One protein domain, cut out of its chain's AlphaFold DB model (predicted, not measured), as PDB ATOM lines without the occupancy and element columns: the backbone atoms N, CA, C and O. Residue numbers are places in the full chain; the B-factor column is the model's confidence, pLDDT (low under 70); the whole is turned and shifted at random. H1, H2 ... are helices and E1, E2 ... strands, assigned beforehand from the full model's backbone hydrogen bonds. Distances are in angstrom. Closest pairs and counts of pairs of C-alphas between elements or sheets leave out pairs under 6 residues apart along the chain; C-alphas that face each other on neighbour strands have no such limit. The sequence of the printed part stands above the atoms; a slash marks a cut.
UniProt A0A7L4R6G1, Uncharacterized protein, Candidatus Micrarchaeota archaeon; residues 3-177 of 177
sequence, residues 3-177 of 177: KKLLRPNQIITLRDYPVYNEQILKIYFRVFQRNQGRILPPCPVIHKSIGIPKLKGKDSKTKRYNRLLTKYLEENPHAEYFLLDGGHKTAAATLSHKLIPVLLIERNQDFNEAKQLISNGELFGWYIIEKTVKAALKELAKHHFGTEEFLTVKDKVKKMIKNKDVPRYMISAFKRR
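Overview. This is residues 3 to 177 of the 177 residues of an uncharacterized protein of Candidatus Micrarchaeota archaeon (UniProt A0A7L4R6G1). What does one see first? A small, strongly twisted sheet of four short strands lies near the middle; H3 packs on it, and H1, H6 and H7 gather round H3 in a cluster toward one end of the length. H4 and H5 only graze the sheet, away from that cluster, and H2 lies far out toward the opposite end of the length, touching no helix. What makes it up? The printed part has 175 residues with seven named helices and four named strands, in the order E1 H1 E2 H2 E3 H3 E4 H4 H5 H6 H7; the sheet's order is E1 E4 E2 E3, mixed, and the class is mixed, helices and strands. How is it spread? It is compact, with a radius of gyration of the C-alphas of 15.9 A and spans of 47 by 38 by 26 A.

Arrangement. How do the strands join? E1, residues 3 to 6, is an edge strand and the antiparallel neighbour of E4, residues 100 to 104, with N 4 and O 102 3.0 A apart, within hydrogen-bond range. E4 is parallel to E2, residues 43 to 47, with N 103 and O 43 at 2.8 A. E2 is antiparallel to the other edge strand, E3, residues 81 to 83, with N 82 and O 46 at 2.8 A. Which residues of E2 pair with which neighbour, and does any unnamed stretch join in? The pairing is staggered: residues 43 to 45 pair with E4 and 45 to 47 with E3. Residues 11 to 12 make a short parallel pairing with residues 81 to 82 of E3. What stands round H3? H3, residues 87 to 95, is on the sheet, and its closest C-alphas to E4 are those of Ala 93 and Ile 100, 6.1 A apart. It is the hub and touches H1, residues 22 to 33, at a steep tilt of 44 degrees, the same way, the closest C-alphas being those of Phe 29 and Ala 92, 4.5 A apart. It also touches H6, residues 153 to 163, about perpendicular at 76 degrees, with the C-alphas of Ala 91 and Val 157 closest at 6.1 A, and H7, residues 168 to 175, with those of Leu 95 and Phe 174 closest at 5.3 A. Where are the other helices, and how are the helices' backbones formed? H4, residues 108 to 119, only just on the sheet with 5 pairs of C-alphas within 10 A, only grazes it with residues 110 to 114, and H5, residues 133 to 143, only grazes it with residues 133 to 140. H2, residues 60 to 75, touches no helix and is not on the sheet. Each O i to N i+4 pair is within hydrogen-bond range in H1, H2, H3, H5, H6 and H7, and 7 of 8 are in H4.

Along the chain. Where does the printed part begin? E1 starts at C-alpha 3, (170.340, 207.241, 240.083), and H1 follows at residues 22 to 33, 15.9 A long. What comes next? E2 is 12.8 A long, H2 is 22.2 A, E3 is 6.4 A, H3 is 12.2 A and E4 is 12.1 A; H2 begins at C-alpha 60, (179.392, 244.141, 233.725). And the rest? H4 is 18.0 A long, H5 is 15.1 A, H6 is 15.4 A and H7 is 10.6 A, ending at C-alpha 175, (197.305, 207.715, 229.383).

Size, cuts and confidence. How large is it, and is it cut? The two C-alphas farthest apart are those of Arg 34 and Lys 58, 49.3 A, and the printed part has no cut. Which links are long? Those from E1 to H1, E2 to H2 and H4 to H5 are long. Where is confidence low? The mean pLDDT of the printed part is 94.7, and residues 125, 127 and 177 are under 70.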
ATOM      1  N   LYS A   3     168.901 207.522 240.259       94.75
ATOM      2  CA  LYS A   3     170.340 207.241 240.083       94.75
ATOM      3  C   LYS A   3     170.662 206.998 238.604       94.75
ATOM      4  O   LYS A   3     169.883 206.353 237.905       94.75
ATOM      5  N   LYS A   4     171.801 207.499 238.121       96.75
ATOM      6  CA  LYS A   4     172.263 207.316 236.730       96.75
ATOM      7  C   LYS A   4     173.784 207.159 236.681       96.75
ATOM      8  O   LYS A   4     174.487 207.629 237.569       96.75
ATOM      9  N   LEU A   5     174.292 206.510 235.636       97.62
ATOM     10  CA  LEU A   5     175.713 206.527 235.288       97.62
ATOM     11  C   LEU A   5     175.927 207.531 234.154       97.62
ATOM     12  O   LEU A   5     175.314 207.402 233.095       97.62
ATOM     13  N   LEU A   6     176.782 208.528 234.373       98.19
ATOM     14  CA  LEU A   6     177.071 209.572 233.387       98.19
ATOM     15  C   LEU A   6     178.516 209.518 232.907       98.19
ATOM     16  O   LEU A   6     179.430 209.140 233.646       98.19
ATOM     17  N   ARG A   7     178.731 209.934 231.656       98.44
ATOM     18  CA  ARG A   7     180.076 210.162 231.131       98.44
ATOM     19  C   ARG A   7     180.635 211.483 231.681       98.44
ATOM     20  O   ARG A   7     179.880 212.442 231.842       98.44
ATOM     21  N   PRO A   8     181.956 211.595 231.897       98.31
ATOM     22  CA  PRO A   8     182.569 212.818 232.427       98.31
ATOM     23  C   PRO A   8     182.342 214.087 231.596       98.31
ATOM     24  O   PRO A   8     182.336 215.183 232.145       98.31
ATOM     25  N   ASN A   9     182.148 213.961 230.279       98.50
ATOM     26  CA  ASN A   9     181.854 215.095 229.397       98.50
ATOM     27  C   ASN A   9     180.393 215.569 229.477       98.50
ATOM     28  O   ASN A   9     180.055 216.562 228.846       98.50
ATOM     29  N   GLN A  10     179.527 214.867 230.214       98.69
ATOM     30  CA  GLN A  10     178.135 215.282 230.406       98.69
ATOM     31  C   GLN A  10     177.938 216.187 231.620       98.69
ATOM     32  O   GLN A  10     176.873 216.779 231.773       98.69
ATOM     33  N   ILE A  11     178.943 216.284 232.493       98.69
ATOM     34  CA  ILE A  11     178.835 216.961 233.782       98.69
ATOM     35  C   ILE A  11     179.730 218.196 233.771       98.69
ATOM     36  O   ILE A  11     180.949 218.066 233.672       98.69
ATOM     37  N   ILE A  12     179.131 219.372 233.918       98.56
ATOM     38  CA  ILE A  12     179.808 220.643 234.175       98.56
ATOM     39  C   ILE A  12     180.297 220.606 235.620       98.56
ATOM     40  O   ILE A  12     179.503 220.445 236.549       98.56
ATOM     41  N   THR A  13     181.613 220.681 235.803       97.38
ATOM     42  CA  THR A  13     182.248 220.618 237.123       97.38
ATOM     43  C   THR A  13     182.110 221.941 237.867       97.38
ATOM     44  O   THR A  13     181.913 222.983 237.251       97.38
ATOM     45  N   LEU A  14     182.292 221.888 239.185       95.00
ATOM     46  CA  LEU A  14     182.520 223.041 240.055       95.00
ATOM     47  C   LEU A  14     183.824 223.786 239.684       95.00
ATOM     48  O   LEU A  14     184.678 223.242 238.974       95.00
ATOM     49  N   ARG A  15     183.967 225.040 240.144       91.69
ATOM     50  CA  ARG A  15     185.110 225.929 239.822       91.69
ATOM     51  C   ARG A  15     186.393 225.548 240.577       91.69
ATOM     52  O   ARG A  15     187.450 226.107 240.307       91.69
ATOM     53  N   ASP A  16     186.330 224.610 241.516       82.56
ATOM     54  CA  ASP A  16     187.487 224.135 242.272       82.56
ATOM     55  C   ASP A  16     188.574 223.598 241.317       82.56
ATOM     56  O   ASP A  16     188.432 222.531 240.720       82.56
ATOM     57  N   TYR A  17     189.648 224.358 241.107       84.94
ATOM     58  CA  TYR A  17     190.763 223.947 240.257       84.94
ATOM     59  C   TYR A  17     192.117 224.252 240.926       84.94
ATOM     60  O   TYR A  17     192.362 225.418 241.238       84.94
ATOM     61  N   PRO A  18     193.016 223.250 241.075       84.81
ATOM     62  CA  PRO A  18     192.736 221.812 240.964       84.81
ATOM     63  C   PRO A  18     191.776 221.361 242.087       84.81
ATOM     64  O   PRO A  18     191.218 222.178 242.817       84.81
ATOM     65  N   VAL A  19     191.546 220.055 242.241       86.19
ATOM     66  CA  VAL A  19     190.805 219.571 243.418       86.19
ATOM     67  C   VAL A  19     191.598 219.889 244.694       86.19
ATOM     68  O   VAL A  19     192.796 219.629 244.762       86.19
ATOM     69  N   TYR A  20     190.943 220.441 245.718       85.50
ATOM     70  CA  TYR A  20     191.620 221.096 246.853       85.50
ATOM     71  C   TYR A  20     192.355 220.156 247.834       85.50
ATOM     72  O   TYR A  20     193.040 220.622 248.737       85.50
ATOM     73  N   ASN A  21     192.202 218.835 247.705       90.88
ATOM     74  CA  ASN A  21     192.797 217.855 248.624       90.88
ATOM     75  C   ASN A  21     193.266 216.619 247.855       90.88
ATOM     76  O   ASN A  21     192.469 215.766 247.459       90.88
ATOM     77  N   GLU A  22     194.578 216.520 247.661       93.88
ATOM     78  CA  GLU A  22     195.186 215.422 246.914       93.88
ATOM     79  C   GLU A  22     194.947 214.055 247.579       93.88
ATOM     80  O   GLU A  22     194.737 213.065 246.881       93.88
ATOM     81  N   GLN A  23     194.928 213.967 248.912       95.88
ATOM     82  CA  GLN A  23     194.782 212.687 249.615       95.88
ATOM     83  C   GLN A  23     193.398 212.072 249.392       95.88
ATOM     84  O   GLN A  23     193.288 210.886 249.078       95.88
ATOM     85  N   ILE A  24     192.344 212.892 249.440       94.44
ATOM     86  CA  ILE A  24     190.980 212.454 249.110       94.44
ATOM     87  C   ILE A  24     190.915 211.967 247.655       94.44
ATOM     88  O   ILE A  24     190.338 210.912 247.375       94.44
ATOM     89  N   LEU A  25     191.560 212.684 246.726       96.56
ATOM     90  CA  LEU A  25     191.639 212.257 245.327       96.56
ATOM     91  C   LEU A  25     192.335 210.893 245.195       96.56
ATOM     92  O   LEU A  25     191.836 210.032 244.471       96.56
ATOM     93  N   LYS A  26     193.451 210.669 245.905       97.50
ATOM     94  CA  LYS A  26     194.177 209.384 245.918       97.50
ATOM     95  C   LYS A  26     193.295 208.236 246.390       97.50
ATOM     96  O   LYS A  26     193.284 207.190 245.739       97.50
ATOM     97  N   ILE A  27     192.544 208.434 247.471       97.00
ATOM     98  CA  ILE A  27     191.634 207.418 248.015       97.00
ATOM     99  C   ILE A  27     190.581 207.047 246.966       97.00
ATOM    100  O   ILE A  27     190.492 205.880 246.573       97.00
ATOM    101  N   TYR A  28     189.840 208.027 246.440       97.38
ATOM    102  CA  TYR A  28     188.814 207.749 245.433       97.38
ATOM    103  C   TYR A  28     189.394 207.141 244.160       97.38
ATOM    104  O   TYR A  28     188.812 206.207 243.606       97.38
ATOM    105  N   PHE A  29     190.558 207.612 243.710       97.88
ATOM    106  CA  PHE A  29     191.225 207.056 242.540       97.88
ATOM    107  C   PHE A  29     191.526 205.568 242.735       97.88
ATOM    108  O   PHE A  29     191.215 204.768 241.857       97.88
ATOM    109  N   ARG A  30     192.054 205.158 243.897       97.88
ATOM    110  CA  ARG A  30     192.306 203.737 244.191       97.88
ATOM    111  C   ARG A  30     191.026 202.905 244.196       97.88
ATOM    112  O   ARG A  30     191.036 201.795 243.664       97.88
ATOM    113  N   VAL A  31     189.931 203.438 244.736       97.69
ATOM    114  CA  VAL A  31     188.623 202.763 244.724       97.69
ATOM    115  C   VAL A  31     188.134 202.538 243.287       97.69
ATOM    116  O   VAL A  31     187.797 201.410 242.920       97.69
ATOM    117  N   PHE A  32     188.157 203.567 242.434       97.50
ATOM    118  CA  PHE A  32     187.734 203.439 241.034       97.50
ATOM    119  C   PHE A  32     188.683 202.579 240.191       97.50
ATOM    120  O   PHE A  32     188.216 201.781 239.374       97.50
ATOM    121  N   GLN A  33     189.994 202.685 240.418       96.12
ATOM    122  CA  GLN A  33     191.012 201.865 239.759       96.12
ATOM    123  C   GLN A  33     190.789 200.370 240.030       96.12
ATOM    124  O   GLN A  33     190.966 199.552 239.130       96.12
ATOM    125  N   ARG A  34     190.339 200.013 241.240       96.50
ATOM    126  CA  ARG A  34     190.000 198.637 241.642       96.50
ATOM    127  C   ARG A  34     188.591 198.191 241.226       96.50
ATOM    128  O   ARG A  34     188.128 197.156 241.688       96.50
ATOM    129  N   ASN A  35     187.893 198.957 240.383       95.75
ATOM    130  CA  ASN A  35     186.495 198.711 239.992       95.75
ATOM    131  C   ASN A  35     185.499 198.695 241.168       95.75
ATOM    132  O   ASN A  35     184.394 198.180 241.033       95.75
ATOM    133  N   GLN A  36     185.849 199.302 242.305       96.31
ATOM    134  CA  GLN A  36     185.004 199.347 243.501       96.31
ATOM    135  C   GLN A  36     184.195 200.645 243.607       96.31
ATOM    136  O   GLN A  36     183.634 200.937 244.651       96.31
ATOM    137  N   GLY A  37     184.075 201.427 242.528       92.62
ATOM    138  CA  GLY A  37     183.361 202.713 242.533       92.62
ATOM    139  C   GLY A  37     181.915 202.650 243.047       92.62
ATOM    140  O   GLY A  37     181.414 203.648 243.547       92.62
ATOM    141  N   ARG A  38     181.271 201.476 242.980       91.25
ATOM    142  CA  ARG A  38     179.915 201.228 243.497       91.25
ATOM    143  C   ARG A  38     179.772 201.367 245.017       91.25
ATOM    144  O   ARG A  38     178.655 201.554 245.476       91.25
ATOM    145  N   ILE A  39     180.866 201.251 245.779       92.38
ATOM    146  CA  ILE A  39     180.837 201.426 247.243       92.38
ATOM    147  C   ILE A  39     180.741 202.904 247.627       92.38
ATOM    148  O   ILE A  39     180.417 203.233 248.761       92.38
ATOM    149  N   LEU A  40     181.086 203.798 246.695       93.31
ATOM    150  CA  LEU A  40     181.016 205.226 246.928       93.31
ATOM    151  C   LEU A  40     179.591 205.696 246.644       93.31
ATOM    152  O   LEU A  40     179.025 205.340 245.603       93.31
ATOM    153  N   PRO A  41     179.034 206.568 247.494       93.38
ATOM    154  CA  PRO A  41     177.800 207.258 247.184       93.38
ATOM    155  C   PRO A  41     177.831 207.962 245.824       93.38
ATOM    156  O   PRO A  41     178.905 208.388 245.382       93.38
ATOM    157  N   PRO A  42     176.681 208.180 245.174       95.19
ATOM    158  CA  PRO A  42     176.610 208.972 243.948       95.19
ATOM    159  C   PRO A  42     176.964 210.460 244.171       95.19
ATOM    160  O   PRO A  42     177.026 210.938 245.303       95.19
ATOM    161  N   CYS A  43     177.250 211.208 243.101       95.50
ATOM    162  CA  CYS A  43     177.358 212.677 243.142       95.50
ATOM    163  C   CYS A  43     176.006 213.341 242.836       95.50
ATOM    164  O   CYS A  43     175.387 212.961 241.839       95.50
ATOM    165  N   PRO A  44     175.557 214.346 243.604       96.56
ATOM    166  CA  PRO A  44     174.345 215.086 243.272       96.56
ATOM    167  C   PRO A  44     174.566 215.981 242.044       96.56
ATOM    168  O   PRO A  44     175.576 216.685 241.938       96.56
ATOM    169  N   VAL A  45     173.612 215.960 241.111       97.50
ATOM    170  CA  VAL A  45     173.623 216.793 239.899       97.50
ATOM    171  C   VAL A  45     172.225 217.315 239.561       97.50
ATOM    172  O   VAL A  45     171.226 216.665 239.874       97.50
ATOM    173  N   ILE A  46     172.151 218.449 238.861       97.62
ATOM    174  CA  ILE A  46     170.907 218.989 238.277       97.62
ATOM    175  C   ILE A  46     171.038 219.020 236.758       97.62
ATOM    176  O   ILE A  46     172.029 219.518 236.229       97.62
ATOM    177  N   HIS A  47     170.032 218.514 236.046       98.38
ATOM    178  CA  HIS A  47     169.982 218.616 234.588       98.38
ATOM    179  C   HIS A  47     169.683 220.058 234.141       98.38
ATOM    180  O   HIS A  47     168.828 220.722 234.726       98.38
ATOM    181  N   LYS A  48     170.317 220.540 233.068       97.69
ATOM    182  CA  LYS A  48     170.180 221.930 232.591       97.69
ATOM    183  C   LYS A  48     168.752 222.328 232.201       97.69
ATOM    184  O   LYS A  48     168.424 223.508 232.250       97.69
ATOM    185  N   SER A  49     167.895 221.363 231.853       97.69
ATOM    186  CA  SER A  49     166.472 221.621 231.569       97.69
ATOM    187  C   SER A  49     165.658 221.985 232.814       97.69
ATOM    188  O   SER A  49     164.616 222.615 232.689       97.69
ATOM    189  N   ILE A  50     166.117 221.594 234.007       97.62
ATOM    190  CA  ILE A  50     165.497 221.974 235.284       97.62
ATOM    191  C   ILE A  50     165.829 223.436 235.612       97.62
ATOM    192  O   ILE A  50     165.021 224.161 236.189       97.62
ATOM    193  N   GLY A  51     167.017 223.887 235.209       96.75
ATOM    194  CA  GLY A  51     167.384 225.292 235.207       96.75
ATOM    195  C   GLY A  51     168.873 225.514 234.965       96.75
ATOM    196  O   GLY A  51     169.693 224.601 235.036       96.75
ATOM    197  N   ILE A  52     169.209 226.772 234.685       97.56
ATOM    198  CA  ILE A  52     170.573 227.228 234.410       97.56
ATOM    199  C   ILE A  52     170.977 228.207 235.525       97.56
ATOM    200  O   ILE A  52     170.196 229.117 235.825       97.56
ATOM    201  N   PRO A  53     172.169 228.068 236.134       97.12
ATOM    202  CA  PRO A  53     172.619 228.896 237.253       97.12
ATOM    203  C   PRO A  53     173.026 230.304 236.790       97.12
ATOM    204  O   PRO A  53     174.194 230.669 236.799       97.12
ATOM    205  N   LYS A  54     172.062 231.120 236.354       97.19
ATOM    206  CA  LYS A  54     172.300 232.516 235.962       97.19
ATOM    207  C   LYS A  54     172.297 233.440 237.178       97.19
ATOM    208  O   LYS A  54     171.489 233.287 238.097       97.19
ATOM    209  N   LEU A  55     173.152 234.458 237.145       96.00
ATOM    210  CA  LEU A  55     173.152 235.537 238.132       96.00
ATOM    211  C   LEU A  55     172.123 236.612 237.769       96.00
ATOM    212  O   LEU A  55     171.895 236.908 236.594       96.00
ATOM    213  N   LYS A  56     171.523 237.216 238.799       93.94
ATOM    214  CA  LYS A  56     170.650 238.387 238.667       93.94
ATOM    215  C   LYS A  56     171.480 239.649 238.870       93.94
ATOM    216  O   LYS A  56     172.133 239.776 239.898       93.94
ATOM    217  N   GLY A  57     171.427 240.574 237.921       91.88
ATOM    218  CA  GLY A  57     172.183 241.822 237.982       91.88
ATOM    219  C   GLY A  57     172.374 242.423 236.595       91.88
ATOM    220  O   GLY A  57     172.251 241.729 235.584       91.88
ATOM    221  N   LYS A  58     172.641 243.730 236.547       93.56
ATOM    222  CA  LYS A  58     172.905 244.467 235.297       93.56
ATOM    223  C   LYS A  58     174.363 244.924 235.172       93.56
ATOM    224  O   LYS A  58     174.719 245.489 234.135       93.56
ATOM    225  N   ASP A  59     175.184 244.672 236.190       96.88
ATOM    226  CA  ASP A  59     176.601 245.018 236.196       96.88
ATOM    227  C   ASP A  59     177.388 244.201 235.156       96.88
ATOM    228  O   ASP A  59     176.963 243.139 234.683       96.88
ATOM    229  N   SER A  60     178.551 244.726 234.770       96.56
ATOM    230  CA  SER A  60     179.392 244.141 233.725       96.56
ATOM    231  C   SER A  60     179.893 242.739 234.080       96.56
ATOM    232  O   SER A  60     179.972 241.887 233.190       96.56
ATOM    233  N   LYS A  61     180.172 242.457 235.360       96.81
ATOM    234  CA  LYS A  61     180.649 241.142 235.815       96.81
ATOM    235  C   LYS A  61     179.541 240.095 235.701       96.81
ATOM    236  O   LYS A  61     179.779 239.027 235.136       96.81
ATOM    237  N   THR A  62     178.323 240.415 236.138       97.44
ATOM    238  CA  THR A  62     177.144 239.543 235.988       97.44
ATOM    239  C   THR A  62     176.833 239.255 234.519       97.44
ATOM    240  O   THR A  62     176.628 238.098 234.139       97.44
ATOM    241  N   LYS A  63     176.846 240.283 233.658       97.38
ATOM    242  CA  LYS A  63     176.642 240.111 232.209       97.38
ATOM    243  C   LYS A  63     177.723 239.228 231.582       97.38
ATOM    244  O   LYS A  63     177.392 238.324 230.816       97.38
ATOM    245  N   ARG A  64     178.999 239.448 231.933       97.31
ATOM    246  CA  ARG A  64     180.129 238.626 231.466       97.31
ATOM    247  C   ARG A  64     179.950 237.164 231.863       97.31
ATOM    248  O   ARG A  64     180.073 236.304 230.997       97.31
ATOM    249  N   TYR A  65     179.628 236.898 233.127       97.75
ATOM    250  CA  TYR A  65     179.372 235.551 233.638       97.75
ATOM    251  C   TYR A  65     178.246 234.849 232.864       97.75
ATOM    252  O   TYR A  65     178.448 233.768 232.314       97.75
ATOM    253  N   ASN A  66     177.076 235.490 232.757       98.12
ATOM    254  CA  ASN A  66     175.916 234.905 232.082       98.12
ATOM    255  C   ASN A  66     176.187 234.655 230.589       98.12
ATOM    256  O   ASN A  66     175.739 233.640 230.049       98.12
ATOM    257  N   ARG A  67     176.931 235.552 229.927       98.00
ATOM    258  CA  ARG A  67     177.356 235.383 228.530       98.00
ATOM    259  C   ARG A  67     178.316 234.207 228.375       98.00
ATOM    260  O   ARG A  67     178.120 233.399 227.478       98.00
ATOM    261  N   LEU A  68     179.316 234.101 229.252       98.25
ATOM    262  CA  LEU A  68     180.278 232.998 229.248       98.25
ATOM    263  C   LEU A  68     179.576 231.647 229.431       98.25
ATOM    264  O   LEU A  68     179.830 230.727 228.663       98.25
ATOM    265  N   LEU A  69     178.656 231.549 230.397       98.25
ATOM    266  CA  LEU A  69     177.879 230.332 230.633       98.25
ATOM    267  C   LEU A  69     177.010 229.967 229.426       98.25
ATOM    268  O   LEU A  69     176.971 228.810 229.025       98.25
ATOM    269  N   THR A  70     176.314 230.949 228.848       98.12
ATOM    270  CA  THR A  70     175.424 230.717 227.700       98.12
ATOM    271  C   THR A  70     176.219 230.222 226.494       98.12
ATOM    272  O   THR A  70     175.917 229.151 225.979       98.12
ATOM    273  N   LYS A  71     177.303 230.926 226.141       98.44
ATOM    274  CA  LYS A  71     178.210 230.526 225.060       98.44
ATOM    275  C   LYS A  71     178.765 229.117 225.282       98.44
ATOM    276  O   LYS A  71     178.739 228.290 224.381       98.44
ATOM    277  N   TYR A  72     179.209 228.819 226.503       98.50
ATOM    278  CA  TYR A  72     179.727 227.496 226.833       98.50
ATOM    279  C   TYR A  72     178.692 226.383 226.611       98.50
ATOM    280  O   TYR A  72     179.031 225.340 226.056       98.50
ATOM    281  N   LEU A  73     177.437 226.593 227.027       98.12
ATOM    282  CA  LEU A  73     176.361 225.609 226.862       98.12
ATOM    283  C   LEU A  73     175.967 225.390 225.394       98.12
ATOM    284  O   LEU A  73     175.570 224.279 225.046       98.12
ATOM    285  N   GLU A  74     176.075 226.427 224.560       98.06
ATOM    286  CA  GLU A  74     175.861 226.351 223.109       98.06
ATOM    287  C   GLU A  74     176.984 225.559 222.425       98.06
ATOM    288  O   GLU A  74     176.715 224.656 221.637       98.06
ATOM    289  N   GLU A  75     178.240 225.834 222.784       98.00
ATOM    290  CA  GLU A  75     179.421 225.151 222.232       98.00
ATOM    291  C   GLU A  75     179.574 223.706 222.740       98.00
ATOM    292  O   GLU A  75     180.224 222.882 222.096       98.00
ATOM    293  N   ASN A  76     178.972 223.370 223.887       97.88
ATOM    294  CA  ASN A  76     179.097 222.064 224.540       97.88
ATOM    295  C   ASN A  76     177.719 221.421 224.778       97.88
ATOM    296  O   ASN A  76     177.318 221.220 225.931       97.88
ATOM    297  N   PRO A  77     176.987 221.021 223.721       97.38
ATOM    298  CA  PRO A  77     175.624 220.503 223.856       97.38
ATOM    299  C   PRO A  77     175.541 219.234 224.718       97.38
ATOM    300  O   PRO A  77     174.544 219.038 225.417       97.38
ATOM    301  N   HIS A  78     176.605 218.422 224.732       97.88
ATOM    302  CA  HIS A  78     176.718 217.214 225.552       97.88
ATOM    303  C   HIS A  78     176.820 217.485 227.057       97.88
ATOM    304  O   HIS A  78     176.564 216.572 227.838       97.88
ATOM    305  N   ALA A  79     177.198 218.699 227.473       98.12
ATOM    306  CA  ALA A  79     177.225 219.097 228.872       98.12
ATOM    307  C   ALA A  79     175.785 219.373 229.332       98.12
ATOM    308  O   ALA A  79     175.179 220.408 229.038       98.12
ATOM    309  N   GLU A  80     175.198 218.382 229.990       98.44
ATOM    310  CA  GLU A  80     173.769 218.316 230.297       98.44
ATOM    311  C   GLU A  80     173.475 218.516 231.783       98.44
ATOM    312  O   GLU A  80     172.355 218.874 232.140       98.44
ATOM    313  N   TYR A  81     174.461 218.300 232.653       98.69
ATOM    314  CA  TYR A  81     174.271 218.284 234.098       98.69
ATOM    315  C   TYR A  81     175.245 219.234 234.784       98.69
ATOM    316  O   TYR A  81     176.431 219.244 234.471       98.69
ATOM    317  N   PHE A  82     174.763 219.980 235.767       98.25
ATOM    318  CA  PHE A  82     175.596 220.748 236.678       98.25
ATOM    319  C   PHE A  82     175.909 219.923 237.924       98.25
ATOM    320  O   PHE A  82     174.993 219.402 238.567       98.25
ATOM    321  N   LEU A  83     177.192 219.808 238.263       97.38
ATOM    322  CA  LEU A  83     177.633 219.178 239.503       97.38
ATOM    323  C   LEU A  83     177.252 220.052 240.696       97.38
ATOM    324  O   LEU A  83     177.555 221.241 240.707       97.38
ATOM    325  N   LEU A  84     176.611 219.459 241.701       95.44
ATOM    326  CA  LEU A  84     176.297 220.150 242.952       95.44
ATOM    327  C   LEU A  84     177.352 219.888 244.025       95.44
ATOM    328  O   LEU A  84     177.646 220.776 244.817       95.44
ATOM    329  N   ASP A  85     177.931 218.687 244.021       93.69
ATOM    330  CA  ASP A  85     179.054 218.314 244.876       93.69
ATOM    331  C   ASP A  85     179.789 217.069 244.337       93.69
ATOM    332  O   ASP A  85     179.280 216.340 243.481       93.69
ATOM    333  N   GLY A  86     180.988 216.795 244.852       94.00
ATOM    334  CA  GLY A  86     181.763 215.587 244.571       94.00
ATOM    335  C   GLY A  86     182.909 215.790 243.582       94.00
ATOM    336  O   GLY A  86     183.248 214.849 242.863       94.00
ATOM    337  N   GLY A  87     183.519 216.982 243.548       95.06
ATOM    338  CA  GLY A  87     184.612 217.337 242.628       95.06
ATOM    339  C   GLY A  87     185.769 216.326 242.604       95.06
ATOM    340  O   GLY A  87     186.188 215.886 241.533       95.06
ATOM    341  N   HIS A  88     186.242 215.864 243.768       95.94
ATOM    342  CA  HIS A  88     187.277 214.819 243.850       95.94
ATOM    343  C   HIS A  88     186.818 213.478 243.292       95.94
ATOM    344  O   HIS A  88     187.582 212.792 242.618       95.94
ATOM    345  N   LYS A  89     185.575 213.085 243.585       96.00
ATOM    346  CA  LYS A  89     185.025 211.775 243.221       96.00
ATOM    347  C   LYS A  89     184.807 211.678 241.713       96.00
ATOM    348  O   LYS A  89     185.188 210.678 241.104       96.00
ATOM    349  N   THR A  90     184.269 212.730 241.095       97.50
ATOM    350  CA  THR A  90     184.098 212.799 239.635       97.50
ATOM    351  C   THR A  90     185.447 212.847 238.913       97.50
ATOM    352  O   THR A  90     185.631 212.136 237.918       97.50
ATOM    353  N   ALA A  91     186.422 213.596 239.439       97.75
ATOM    354  CA  ALA A  91     187.783 213.623 238.904       97.75
ATOM    355  C   ALA A  91     188.465 212.246 238.994       97.75
ATOM    356  O   ALA A  91     189.005 211.764 238.000       97.75
ATOM    357  N   ALA A  92     188.381 211.568 240.142       97.62
ATOM    358  CA  ALA A  92     188.940 210.231 240.350       97.62
ATOM    359  C   ALA A  92     188.342 209.168 239.414       97.62
ATOM    360  O   ALA A  92     189.081 208.369 238.831       97.62
ATOM    361  N   ALA A  93     187.014 209.170 239.246       97.88
ATOM    362  CA  ALA A  93     186.324 208.283 238.311       97.88
ATOM    363  C   ALA A  93     186.820 208.503 236.875       97.88
ATOM    364  O   ALA A  93     187.146 207.549 236.169       97.88
ATOM    365  N   THR A  94     186.955 209.769 236.477       98.00
ATOM    366  CA  THR A  94     187.419 210.170 235.143       98.00
ATOM    367  C   THR A  94     188.877 209.784 234.903       98.00
ATOM    368  O   THR A  94     189.184 209.205 233.864       98.00
ATOM    369  N   LEU A  95     189.763 210.019 235.879       97.69
ATOM    370  CA  LEU A  95     191.164 209.574 235.847       97.69
ATOM    371  C   LEU A  95     191.293 208.049 235.697       97.69
ATOM    372  O   LEU A  95     192.284 207.560 235.161       97.69
ATOM    373  N   SER A  96     190.286 207.304 236.157       97.19
ATOM    374  CA  SER A  96     190.217 205.839 236.091       97.19
ATOM    375  C   SER A  96     189.386 205.314 234.910       97.19
ATOM    376  O   SER A  96     189.087 204.117 234.860       97.19
ATOM    377  N   HIS A  97     188.980 206.185 233.977       97.25
ATOM    378  CA  HIS A  97     188.132 205.850 232.823       97.25
ATOM    379  C   HIS A  97     186.822 205.144 233.203       97.25
ATOM    380  O   HIS A  97     186.401 204.184 232.553       97.25
ATOM    381  N   LYS A  98     186.192 205.587 234.296       97.44
ATOM    382  CA  LYS A  98     184.911 205.067 234.790       97.44
ATOM    383  C   LYS A  98     183.774 206.040 234.517       97.44
ATOM    384  O   LYS A  98     183.962 207.253 234.483       97.44
ATOM    385  N   LEU A  99     182.575 205.479 234.356       97.56
ATOM    386  CA  LEU A  99     181.347 206.257 234.439       97.56
ATOM    387  C   LEU A  99     181.158 206.763 235.870       97.56
ATOM    388  O   LEU A  99     181.596 206.125 236.829       97.56
ATOM    389  N   ILE A 100     180.502 207.909 235.995       97.94
ATOM    390  CA  ILE A 100     180.287 208.595 237.263       97.94
ATOM    391  C   ILE A 100     178.886 208.236 237.766       97.94
ATOM    392  O   ILE A 100     177.907 208.581 237.095       97.94
ATOM    393  N   PRO A 101     178.760 207.569 238.927       96.50
ATOM    394  CA  PRO A 101     177.477 207.402 239.592       96.50
ATOM    395  C   PRO A 101     176.962 208.757 240.069       96.50
ATOM    396  O   PRO A 101     177.635 209.453 240.833       96.50
ATOM    397  N   VAL A 102     175.766 209.129 239.625       97.00
ATOM    398  CA  VAL A 102     175.116 210.387 239.996       97.00
ATOM    399  C   VAL A 102     173.718 210.168 240.551       97.00
ATOM    400  O   VAL A 102     173.053 209.175 240.250       97.00
ATOM    401  N   LEU A 103     173.287 211.132 241.355       96.69
ATOM    402  CA  LEU A 103     171.952 211.264 241.911       96.69
ATOM    403  C   LEU A 103     171.324 212.510 241.290       96.69
ATOM    404  O   LEU A 103     171.845 213.614 241.446       96.69
ATOM    405  N   LEU A 104     170.244 212.322 240.537       97.25
ATOM    406  CA  LEU A 104     169.543 213.408 239.867       97.25
ATOM    407  C   LEU A 104     168.625 214.116 240.862       97.25
ATOM    408  O   LEU A 104     167.741 213.485 241.448       97.25
ATOM    409  N   ILE A 105     168.842 215.419 241.004       96.44
ATOM    410  CA  ILE A 105     167.977 216.339 241.736       96.44
ATOM    411  C   ILE A 105     167.077 217.029 240.705       96.44
ATOM    412  O   ILE A 105     167.554 217.791 239.862       96.44
ATOM    413  N   GLU A 106     165.783 216.728 240.735       96.38
ATOM    414  CA  GLU A 106     164.797 217.203 239.754       96.38
ATOM    415  C   GLU A 106     163.791 218.172 240.395       96.38
ATOM    416  O   GLU A 106     163.286 219.078 239.731       96.38
ATOM    417  N   ARG A 107     163.484 217.993 241.684       96.62
ATOM    418  CA  ARG A 107     162.426 218.715 242.407       96.62
ATOM    419  C   ARG A 107     162.887 219.153 243.795       96.62
ATOM    420  O   ARG A 107     163.842 218.630 244.350       96.62
ATOM    421  N   ASN A 108     162.167 220.098 244.404       95.88
ATOM    422  CA  ASN A 108     162.498 220.592 245.749       95.88
ATOM    423  C   ASN A 108     162.481 219.480 246.817       95.88
ATOM    424  O   ASN A 108     163.285 219.511 247.741       95.88
ATOM    425  N   GLN A 109     161.601 218.486 246.678       95.75
ATOM    426  CA  GLN A 109     161.509 217.360 247.613       95.75
ATOM    427  C   GLN A 109     162.775 216.490 247.629       95.75
ATOM    428  O   GLN A 109     163.154 216.000 248.690       95.75
ATOM    429  N   ASP A 110     163.486 216.388 246.500       95.25
ATOM    430  CA  ASP A 110     164.727 215.611 246.396       95.25
ATOM    431  C   ASP A 110     165.815 216.131 247.355       95.25
ATOM    432  O   ASP A 110     166.665 215.369 247.802       95.25
ATOM    433  N   PHE A 111     165.785 217.412 247.740       93.06
ATOM    434  CA  PHE A 111     166.731 217.959 248.718       93.06
ATOM    435  C   PHE A 111     166.483 217.437 250.137       93.06
ATOM    436  O   PHE A 111     167.429 217.285 250.909       93.06
ATOM    437  N   ASN A 112     165.226 217.162 250.495       91.62
ATOM    438  CA  ASN A 112     164.898 216.569 251.790       91.62
ATOM    439  C   ASN A 112     165.307 215.095 251.820       91.62
ATOM    440  O   ASN A 112     165.912 214.657 252.795       91.62
ATOM    441  N   GLU A 113     165.062 214.363 250.731       93.25
ATOM    442  CA  GLU A 113     165.548 212.986 250.589       93.25
ATOM    443  C   GLU A 113     167.087 212.944 250.644       93.25
ATOM    444  O   GLU A 113     167.662 212.132 251.364       93.25
ATOM    445  N   ALA A 114     167.782 213.863 249.964       93.06
ATOM    446  CA  ALA A 114     169.242 213.946 250.007       93.06
ATOM    447  C   ALA A 114     169.785 214.209 251.424       93.06
ATOM    448  O   ALA A 114     170.811 213.638 251.793       93.06
ATOM    449  N   LYS A 115     169.097 215.020 252.241       91.44
ATOM    450  CA  LYS A 115     169.456 215.228 253.658       91.44
ATOM    451  C   LYS A 115     169.360 213.941 254.468       91.44
ATOM    452  O   LYS A 115     170.259 213.675 255.258       91.44
ATOM    453  N   GLN A 116     168.318 213.142 254.243       91.81
ATOM    454  CA  GLN A 116     168.159 211.840 254.899       91.81
ATOM    455  C   GLN A 116     169.249 210.851 254.462       91.81
ATOM    456  O   GLN A 116     169.827 210.149 255.287       91.81
ATOM    457  N   LEU A 117     169.608 210.837 253.175       92.31
ATOM    458  CA  LEU A 117     170.727 210.015 252.704       92.31
ATOM    459  C   LEU A 117     172.052 210.424 253.359       92.31
ATOM    460  O   LEU A 117     172.876 209.566 253.656       92.31
ATOM    461  N   ILE A 118     172.261 211.718 253.610       90.62
ATOM    462  CA  ILE A 118     173.464 212.204 254.296       90.62
ATOM    463  C   ILE A 118     173.455 211.816 255.772       90.62
ATOM    464  O   ILE A 118     174.478 211.342 256.261       90.62
ATOM    465  N   SER A 119     172.320 211.945 256.472       89.88
ATOM    466  CA  SER A 119     172.226 211.518 257.876       89.88
ATOM    467  C   SER A 119     172.489 210.022 258.053       89.88
ATOM    468  O   SER A 119     173.026 209.619 259.078       89.88
ATOM    469  N   ASN A 120     172.171 209.217 257.037       90.00
ATOM    470  CA  ASN A 120     172.369 207.769 257.053       90.00
ATOM    471  C   ASN A 120     173.734 207.335 256.480       90.00
ATOM    472  O   ASN A 120     174.019 206.143 256.411       90.00
ATOM    473  N   GLY A 121     174.577 208.274 256.029       85.81
ATOM    474  CA  GLY A 121     175.877 207.975 255.414       85.81
ATOM    475  C   GLY A 121     175.808 207.415 253.983       85.81
ATOM    476  O   GLY A 121     176.836 207.059 253.407       85.81
ATOM    477  N   GLU A 122     174.622 207.376 253.374       87.25
ATOM    478  CA  GLU A 122     174.389 206.923 251.996       87.25
ATOM    479  C   GLU A 122     174.744 207.979 250.938       87.25
ATOM    480  O   GLU A 122     174.817 207.674 249.743       87.25
ATOM    481  N   LEU A 123     174.972 209.222 251.366       88.12
ATOM    482  CA  LEU A 123     175.492 210.317 250.559       88.12
ATOM    483  C   LEU A 123     176.584 211.055 251.341       88.12
ATOM    484  O   LEU A 123     176.427 211.355 252.518       88.12
ATOM    485  N   PHE A 124     177.719 211.332 250.693       83.75
ATOM    486  CA  PHE A 124     178.802 212.076 251.339       83.75
ATOM    487  C   PHE A 124     178.491 213.564 251.395       83.75
ATOM    488  O   PHE A 124     177.913 214.098 250.451       83.75
ATOM    489  N   GLY A 125     178.893 214.170 252.517       65.38
ATOM    490  CA  GLY A 125     178.560 215.519 252.965       65.38
ATOM    491  C   GLY A 125     178.520 216.558 251.857       65.38
ATOM    492  O   GLY A 125     179.524 217.197 251.558       65.38
ATOM    493  N   TRP A 126     177.317 216.751 251.319       75.12
ATOM    494  CA  TRP A 126     176.984 217.849 250.434       75.12
ATOM    495  C   TRP A 126     176.996 219.125 251.275       75.12
ATOM    496  O   TRP A 126     176.068 219.390 252.034       75.12
ATOM    497  N   TYR A 127     178.093 219.880 251.184       66.31
ATOM    498  CA  TYR A 127     178.414 220.970 252.117       66.31
ATOM    499  C   TYR A 127     177.299 222.025 252.250       66.31
ATOM    500  O   TYR A 127     177.061 222.539 253.338       66.31
ATOM    501  N   ILE A 128     176.579 222.314 251.160       75.94
ATOM    502  CA  ILE A 128     175.419 223.216 251.163       75.94
ATOM    503  C   ILE A 128     174.243 222.517 250.482       75.94
ATOM    504  O   ILE A 128     174.115 222.538 249.256       75.94
ATOM    505  N   ILE A 129     173.364 221.912 251.284       81.25
ATOM    506  CA  ILE A 129     172.100 221.355 250.788       81.25
ATOM    507  C   ILE A 129     171.016 222.410 250.915       81.25
ATOM    508  O   ILE A 129     170.441 222.653 251.983       81.25
ATOM    509  N   GLU A 130     170.703 223.005 249.779       89.44
ATOM    510  CA  GLU A 130     169.628 223.973 249.680       89.44
ATOM    511  C   GLU A 130     168.251 223.343 249.916       89.44
ATOM    512  O   GLU A 130     168.081 222.127 249.936       89.44
ATOM    513  N   LYS A 131     167.230 224.174 250.135       88.88
ATOM    514  CA  LYS A 131     165.842 223.691 250.296       88.88
ATOM    515  C   LYS A 131     165.088 223.577 248.969       88.88
ATOM    516  O   LYS A 131     164.009 222.999 248.924       88.88
ATOM    517  N   THR A 132     165.603 224.196 247.906       94.31
ATOM    518  CA  THR A 132     164.914 224.281 246.613       94.31
ATOM    519  C   THR A 132     165.897 224.259 245.450       94.31
ATOM    520  O   THR A 132     167.026 224.736 245.577       94.31
ATOM    521  N   VAL A 133     165.422 223.824 244.281       95.69
ATOM    522  CA  VAL A 133     166.153 223.893 243.004       95.69
ATOM    523  C   VAL A 133     166.630 225.319 242.732       95.69
ATOM    524  O   VAL A 133     167.790 225.546 242.399       95.69
ATOM    525  N   LYS A 134     165.753 226.309 242.925       96.25
ATOM    526  CA  LYS A 134     166.070 227.727 242.705       96.25
ATOM    527  C   LYS A 134     167.213 228.207 243.601       96.25
ATOM    528  O   LYS A 134     168.064 228.966 243.142       96.25
ATOM    529  N   ALA A 135     167.221 227.794 244.866       95.44
ATOM    530  CA  ALA A 135     168.288 228.140 245.795       95.44
ATOM    531  C   ALA A 135     169.602 227.433 245.422       95.44
ATOM    532  O   ALA A 135     170.628 228.102 245.351       95.44
ATOM    533  N   ALA A 136     169.557 226.152 245.040       95.56
ATOM    534  CA  ALA A 136     170.732 225.415 244.561       95.56
ATOM    535  C   ALA A 136     171.354 226.044 243.309       95.56
ATOM    536  O   ALA A 136     172.563 226.244 243.252       95.56
ATOM    537  N   LEU A 137     170.535 226.432 242.328       97.00
ATOM    538  CA  LEU A 137     171.013 227.125 241.129       97.00
ATOM    539  C   LEU A 137     171.598 228.502 241.457       97.00
ATOM    540  O   LEU A 137     172.577 228.908 240.836       97.00
ATOM    541  N   LYS A 138     171.028 229.222 242.434       96.25
ATOM    542  CA  LYS A 138     171.579 230.499 242.911       96.25
ATOM    543  C   LYS A 138     172.941 230.294 243.569       96.25
ATOM    544  O   LYS A 138     173.848 231.082 243.314       96.25
ATOM    545  N   GLU A 139     173.082 229.272 244.404       95.38
ATOM    546  CA  GLU A 139     174.342 228.977 245.079       95.38
ATOM    547  C   GLU A 139     175.414 228.524 244.090       95.38
ATOM    548  O   GLU A 139     176.523 229.051 244.089       95.38
ATOM    549  N   LEU A 140     175.049 227.666 243.138       95.62
ATOM    550  CA  LEU A 140     175.930 227.272 242.048       95.62
ATOM    551  C   LEU A 140     176.367 228.477 241.194       95.62
ATOM    552  O   LEU A 140     177.538 228.595 240.832       95.62
ATOM    553  N   ALA A 141     175.455 229.412 240.911       96.75
ATOM    554  CA  ALA A 141     175.778 230.635 240.178       96.75
ATOM    555  C   ALA A 141     176.817 231.488 240.922       96.75
ATOM    556  O   ALA A 141     177.767 231.978 240.311       96.75
ATOM    557  N   LYS A 142     176.667 231.636 242.247       95.06
ATOM    558  CA  LYS A 142     177.659 232.322 243.088       95.06
ATOM    559  C   LYS A 142     178.988 231.575 243.119       95.06
ATOM    560  O   LYS A 142     180.025 232.212 242.986       95.06
ATOM    561  N   HIS A 143     178.961 230.250 243.250       94.19
ATOM    562  CA  HIS A 143     180.163 229.418 243.283       94.19
ATOM    563  C   HIS A 143     181.014 229.599 242.016       94.19
ATOM    564  O   HIS A 143     182.240 229.695 242.074       94.19
ATOM    565  N   HIS A 144     180.364 229.714 240.857       95.50
ATOM    566  CA  HIS A 144     181.043 229.987 239.593       95.50
ATOM    567  C   HIS A 144     181.287 231.476 239.316       95.50
ATOM    568  O   HIS A 144     181.916 231.808 238.307       95.50
ATOM    569  N   PHE A 145     180.808 232.392 240.157       95.62
ATOM    570  CA  PHE A 145     180.964 233.816 239.891       95.62
ATOM    571  C   PHE A 145     182.443 234.211 239.885       95.62
ATOM    572  O   PHE A 145     183.218 233.824 240.758       95.62
ATOM    573  N   GLY A 146     182.847 234.968 238.864       93.00
ATOM    574  CA  GLY A 146     184.246 235.323 238.628       93.00
ATOM    575  C   GLY A 146     185.083 234.217 237.979       93.00
ATOM    576  O   GLY A 146     186.295 234.385 237.882       93.00
ATOM    577  N   THR A 147     184.477 233.101 237.552       94.44
ATOM    578  CA  THR A 147     185.171 232.112 236.718       94.44
ATOM    579  C   THR A 147     185.538 232.700 235.360       94.44
ATOM    580  O   THR A 147     184.808 233.528 234.808       94.44
ATOM    581  N   GLU A 148     186.663 232.251 234.813       94.69
ATOM    582  CA  GLU A 148     187.108 232.629 233.468       94.69
ATOM    583  C   GLU A 148     186.631 231.643 232.404       94.69
ATOM    584  O   GLU A 148     186.505 232.003 231.237       94.69
ATOM    585  N   GLU A 149     186.300 230.424 232.825       96.06
ATOM    586  CA  GLU A 149     185.823 229.349 231.966       96.06
ATOM    587  C   GLU A 149     184.866 228.424 232.726       96.06
ATOM    588  O   GLU A 149     184.844 228.382 233.962       96.06
ATOM    589  N   PHE A 150     184.076 227.671 231.969       97.81
ATOM    590  CA  PHE A 150     183.355 226.502 232.457       97.81
ATOM    591  C   PHE A 150     184.000 225.265 231.850       97.81
ATOM    592  O   PHE A 150     184.495 225.303 230.727       97.81
ATOM    593  N   LEU A 151     184.006 224.172 232.603       97.88
ATOM    594  CA  LEU A 151     184.643 222.927 232.198       97.88
ATOM    595  C   LEU A 151     183.700 221.768 232.473       97.88
ATOM    596  O   LEU A 151     183.001 221.750 233.491       97.88
ATOM    597  N   THR A 152     183.741 220.750 231.620       98.56
ATOM    598  CA  THR A 152     183.226 219.449 232.031       98.56
ATOM    599  C   THR A 152     184.208 218.801 233.005       98.56
ATOM    600  O   THR A 152     185.381 219.184 233.084       98.56
ATOM    601  N   VAL A 153     183.781 217.761 233.721       98.38
ATOM    602  CA  VAL A 153     184.701 216.943 234.528       98.38
ATOM    603  C   VAL A 153     185.832 216.389 233.650       98.38
ATOM    604  O   VAL A 153     186.990 216.367 234.075       98.38
ATOM    605  N   LYS A 154     185.530 215.997 232.402       98.25
ATOM    606  CA  LYS A 154     186.543 215.532 231.438       98.25
ATOM    607  C   LYS A 154     187.588 216.609 231.148       98.25
ATOM    608  O   LYS A 154     188.781 216.305 231.160       98.25
ATOM    609  N   ASP A 155     187.153 217.838 230.891       97.94
ATOM    610  CA  ASP A 155     188.049 218.940 230.522       97.94
ATOM    611  C   ASP A 155     188.907 219.378 231.707       97.94
ATOM    612  O   ASP A 155     190.122 219.524 231.562       97.94
ATOM    613  N   LYS A 156     188.311 219.459 232.903       97.50
ATOM    614  CA  LYS A 156     189.040 219.697 234.156       97.50
ATOM    615  C   LYS A 156     190.142 218.662 234.359       97.50
ATOM    616  O   LYS A 156     191.291 219.041 234.564       97.50
ATOM    617  N   VAL A 157     189.834 217.369 234.234       97.81
ATOM    618  CA  VAL A 157     190.846 216.312 234.393       97.81
ATOM    619  C   VAL A 157     191.930 216.401 233.323       97.81
ATOM    620  O   VAL A 157     193.109 216.321 233.657       97.81
ATOM    621  N   LYS A 158     191.584 216.636 232.053       97.50
ATOM    622  CA  LYS A 158     192.590 216.850 230.997       97.50
ATOM    623  C   LYS A 158     193.522 218.022 231.317       97.50
ATOM    624  O   LYS A 158     194.730 217.893 231.121       97.50
ATOM    625  N   LYS A 159     192.981 219.131 231.829       97.44
ATOM    626  CA  LYS A 159     193.760 220.303 232.248       97.44
ATOM    627  C   LYS A 159     194.697 219.958 233.413       97.44
ATOM    628  O   LYS A 159     195.893 220.215 233.305       97.44
ATOM    629  N   MET A 160     194.203 219.245 234.430       97.19
ATOM    630  CA  MET A 160     195.020 218.756 235.553       97.19
ATOM    631  C   MET A 160     196.171 217.852 235.080       97.19
ATOM    632  O   MET A 160     197.304 217.993 235.530       97.19
ATOM    633  N   ILE A 161     195.909 216.944 234.132       97.12
ATOM    634  CA  ILE A 161     196.934 216.079 233.527       97.12
ATOM    635  C   ILE A 161     197.986 216.900 232.775       97.12
ATOM    636  O   ILE A 161     199.183 216.660 232.943       97.12
ATOM    637  N   LYS A 162     197.547 217.849 231.937       97.25
ATOM    638  CA  LYS A 162     198.425 218.720 231.142       97.25
ATOM    639  C   LYS A 162     199.357 219.531 232.044       97.25
ATOM    640  O   LYS A 162     200.553 219.602 231.769       97.25
ATOM    641  N   ASN A 163     198.814 220.070 233.129       96.88
ATOM    642  CA  ASN A 163     199.530 220.919 234.076       96.88
ATOM    643  C   ASN A 163     200.329 220.132 235.128       96.88
ATOM    644  O   ASN A 163     201.125 220.720 235.848       96.88
ATOM    645  N   LYS A 164     200.180 218.798 235.173       96.31
ATOM    646  CA  LYS A 164     200.783 217.906 236.182       96.31
ATOM    647  C   LYS A 164     200.297 218.193 237.614       96.31
ATOM    648  O   LYS A 164     201.012 217.909 238.569       96.31
ATOM    649  N   ASP A 165     199.048 218.635 237.754       96.31
ATOM    650  CA  ASP A 165     198.382 218.942 239.032       96.31
ATOM    651  C   ASP A 165     197.864 217.682 239.767       96.31
ATOM    652  O   ASP A 165     197.029 217.764 240.667       96.31
ATOM    653  N   VAL A 166     198.292 216.486 239.346       96.44
ATOM    654  CA  VAL A 166     197.960 215.202 239.985       96.44
ATOM    655  C   VAL A 166     199.183 214.284 240.017       96.44
ATOM    656  O   VAL A 166     200.065 214.401 239.159       96.44
ATOM    657  N   PRO A 167     199.232 213.305 240.941       96.62
ATOM    658  CA  PRO A 167     200.343 212.368 241.029       96.62
ATOM    659  C   PRO A 167     200.649 211.654 239.707       96.62
ATOM    660  O   PRO A 167     199.747 211.181 239.008       96.62
ATOM    661  N   ARG A 168     201.945 211.482 239.407       97.00
ATOM    662  CA  ARG A 168     202.426 210.870 238.152       97.00
ATOM    663  C   ARG A 168     201.762 209.529 237.834       97.00
ATOM    664  O   ARG A 168     201.427 209.282 236.683       97.00
ATOM    665  N   TYR A 169     201.515 208.686 238.837       96.88
ATOM    666  CA  TYR A 169     200.889 207.381 238.620       96.88
ATOM    667  C   TYR A 169     199.434 207.479 238.125       96.88
ATOM    668  O   TYR A 169     198.997 206.609 237.372       96.88
ATOM    669  N   MET A 170     198.691 208.531 238.496       97.50
ATOM    670  CA  MET A 170     197.346 208.787 237.964       97.50
ATOM    671  C   MET A 170     197.424 209.265 236.516       97.50
ATOM    672  O   MET A 170     196.639 208.821 235.684       97.50
ATOM    673  N   ILE A 171     198.418 210.104 236.197       97.38
ATOM    674  CA  ILE A 171     198.692 210.525 234.817       97.38
ATOM    675  C   ILE A 171     198.998 209.315 233.941       97.38
ATOM    676  O   ILE A 171     198.414 209.154 232.870       97.38
ATOM    677  N   SER A 172     199.896 208.445 234.402       96.38
ATOM    678  CA  SER A 172     200.238 207.211 233.703       96.38
ATOM    679  C   SER A 172     199.023 206.307 233.526       96.38
ATOM    680  O   SER A 172     198.848 205.756 232.447       96.38
ATOM    681  N   ALA A 173     198.175 206.158 234.547       94.50
ATOM    682  CA  ALA A 173     196.959 205.358 234.442       94.50
ATOM    683  C   ALA A 173     195.969 205.933 233.417       94.50
ATOM    684  O   ALA A 173     195.409 205.178 232.626       94.50
ATOM    685  N   PHE A 174     195.804 207.258 233.387       95.38
ATOM    686  CA  PHE A 174     194.923 207.926 232.434       95.38
ATOM    687  C   PHE A 174     195.410 207.775 230.985       95.38
ATOM    688  O   PHE A 174     194.593 207.589 230.095       95.38
ATOM    689  N   LYS A 175     196.726 207.807 230.739       94.44
ATOM    690  CA  LYS A 175     197.305 207.715 229.383       94.44
ATOM    691  C   LYS A 175     197.383 206.299 228.793       94.44
ATOM    692  O   LYS A 175     197.646 206.171 227.607       94.44
ATOM    693  N   ARG A 176     197.235 205.240 229.599       88.69
ATOM    694  CA  ARG A 176     197.375 203.831 229.160       88.69
ATOM    695  C   ARG A 176     196.134 203.253 228.458       88.69
ATOM    696  O   ARG A 176     196.128 202.067 228.146       88.69
ATOM    697  N   ARG A 177     195.084 204.044 228.268       67.69
ATOM    698  CA  ARG A 177     193.849 203.692 227.558       67.69
ATOM    699  C   ARG A 177     193.546 204.772 226.538       67.69
ATOM    700  O   ARG A 177     192.923 204.416 225.521       67.69
TER     701      ARG A 177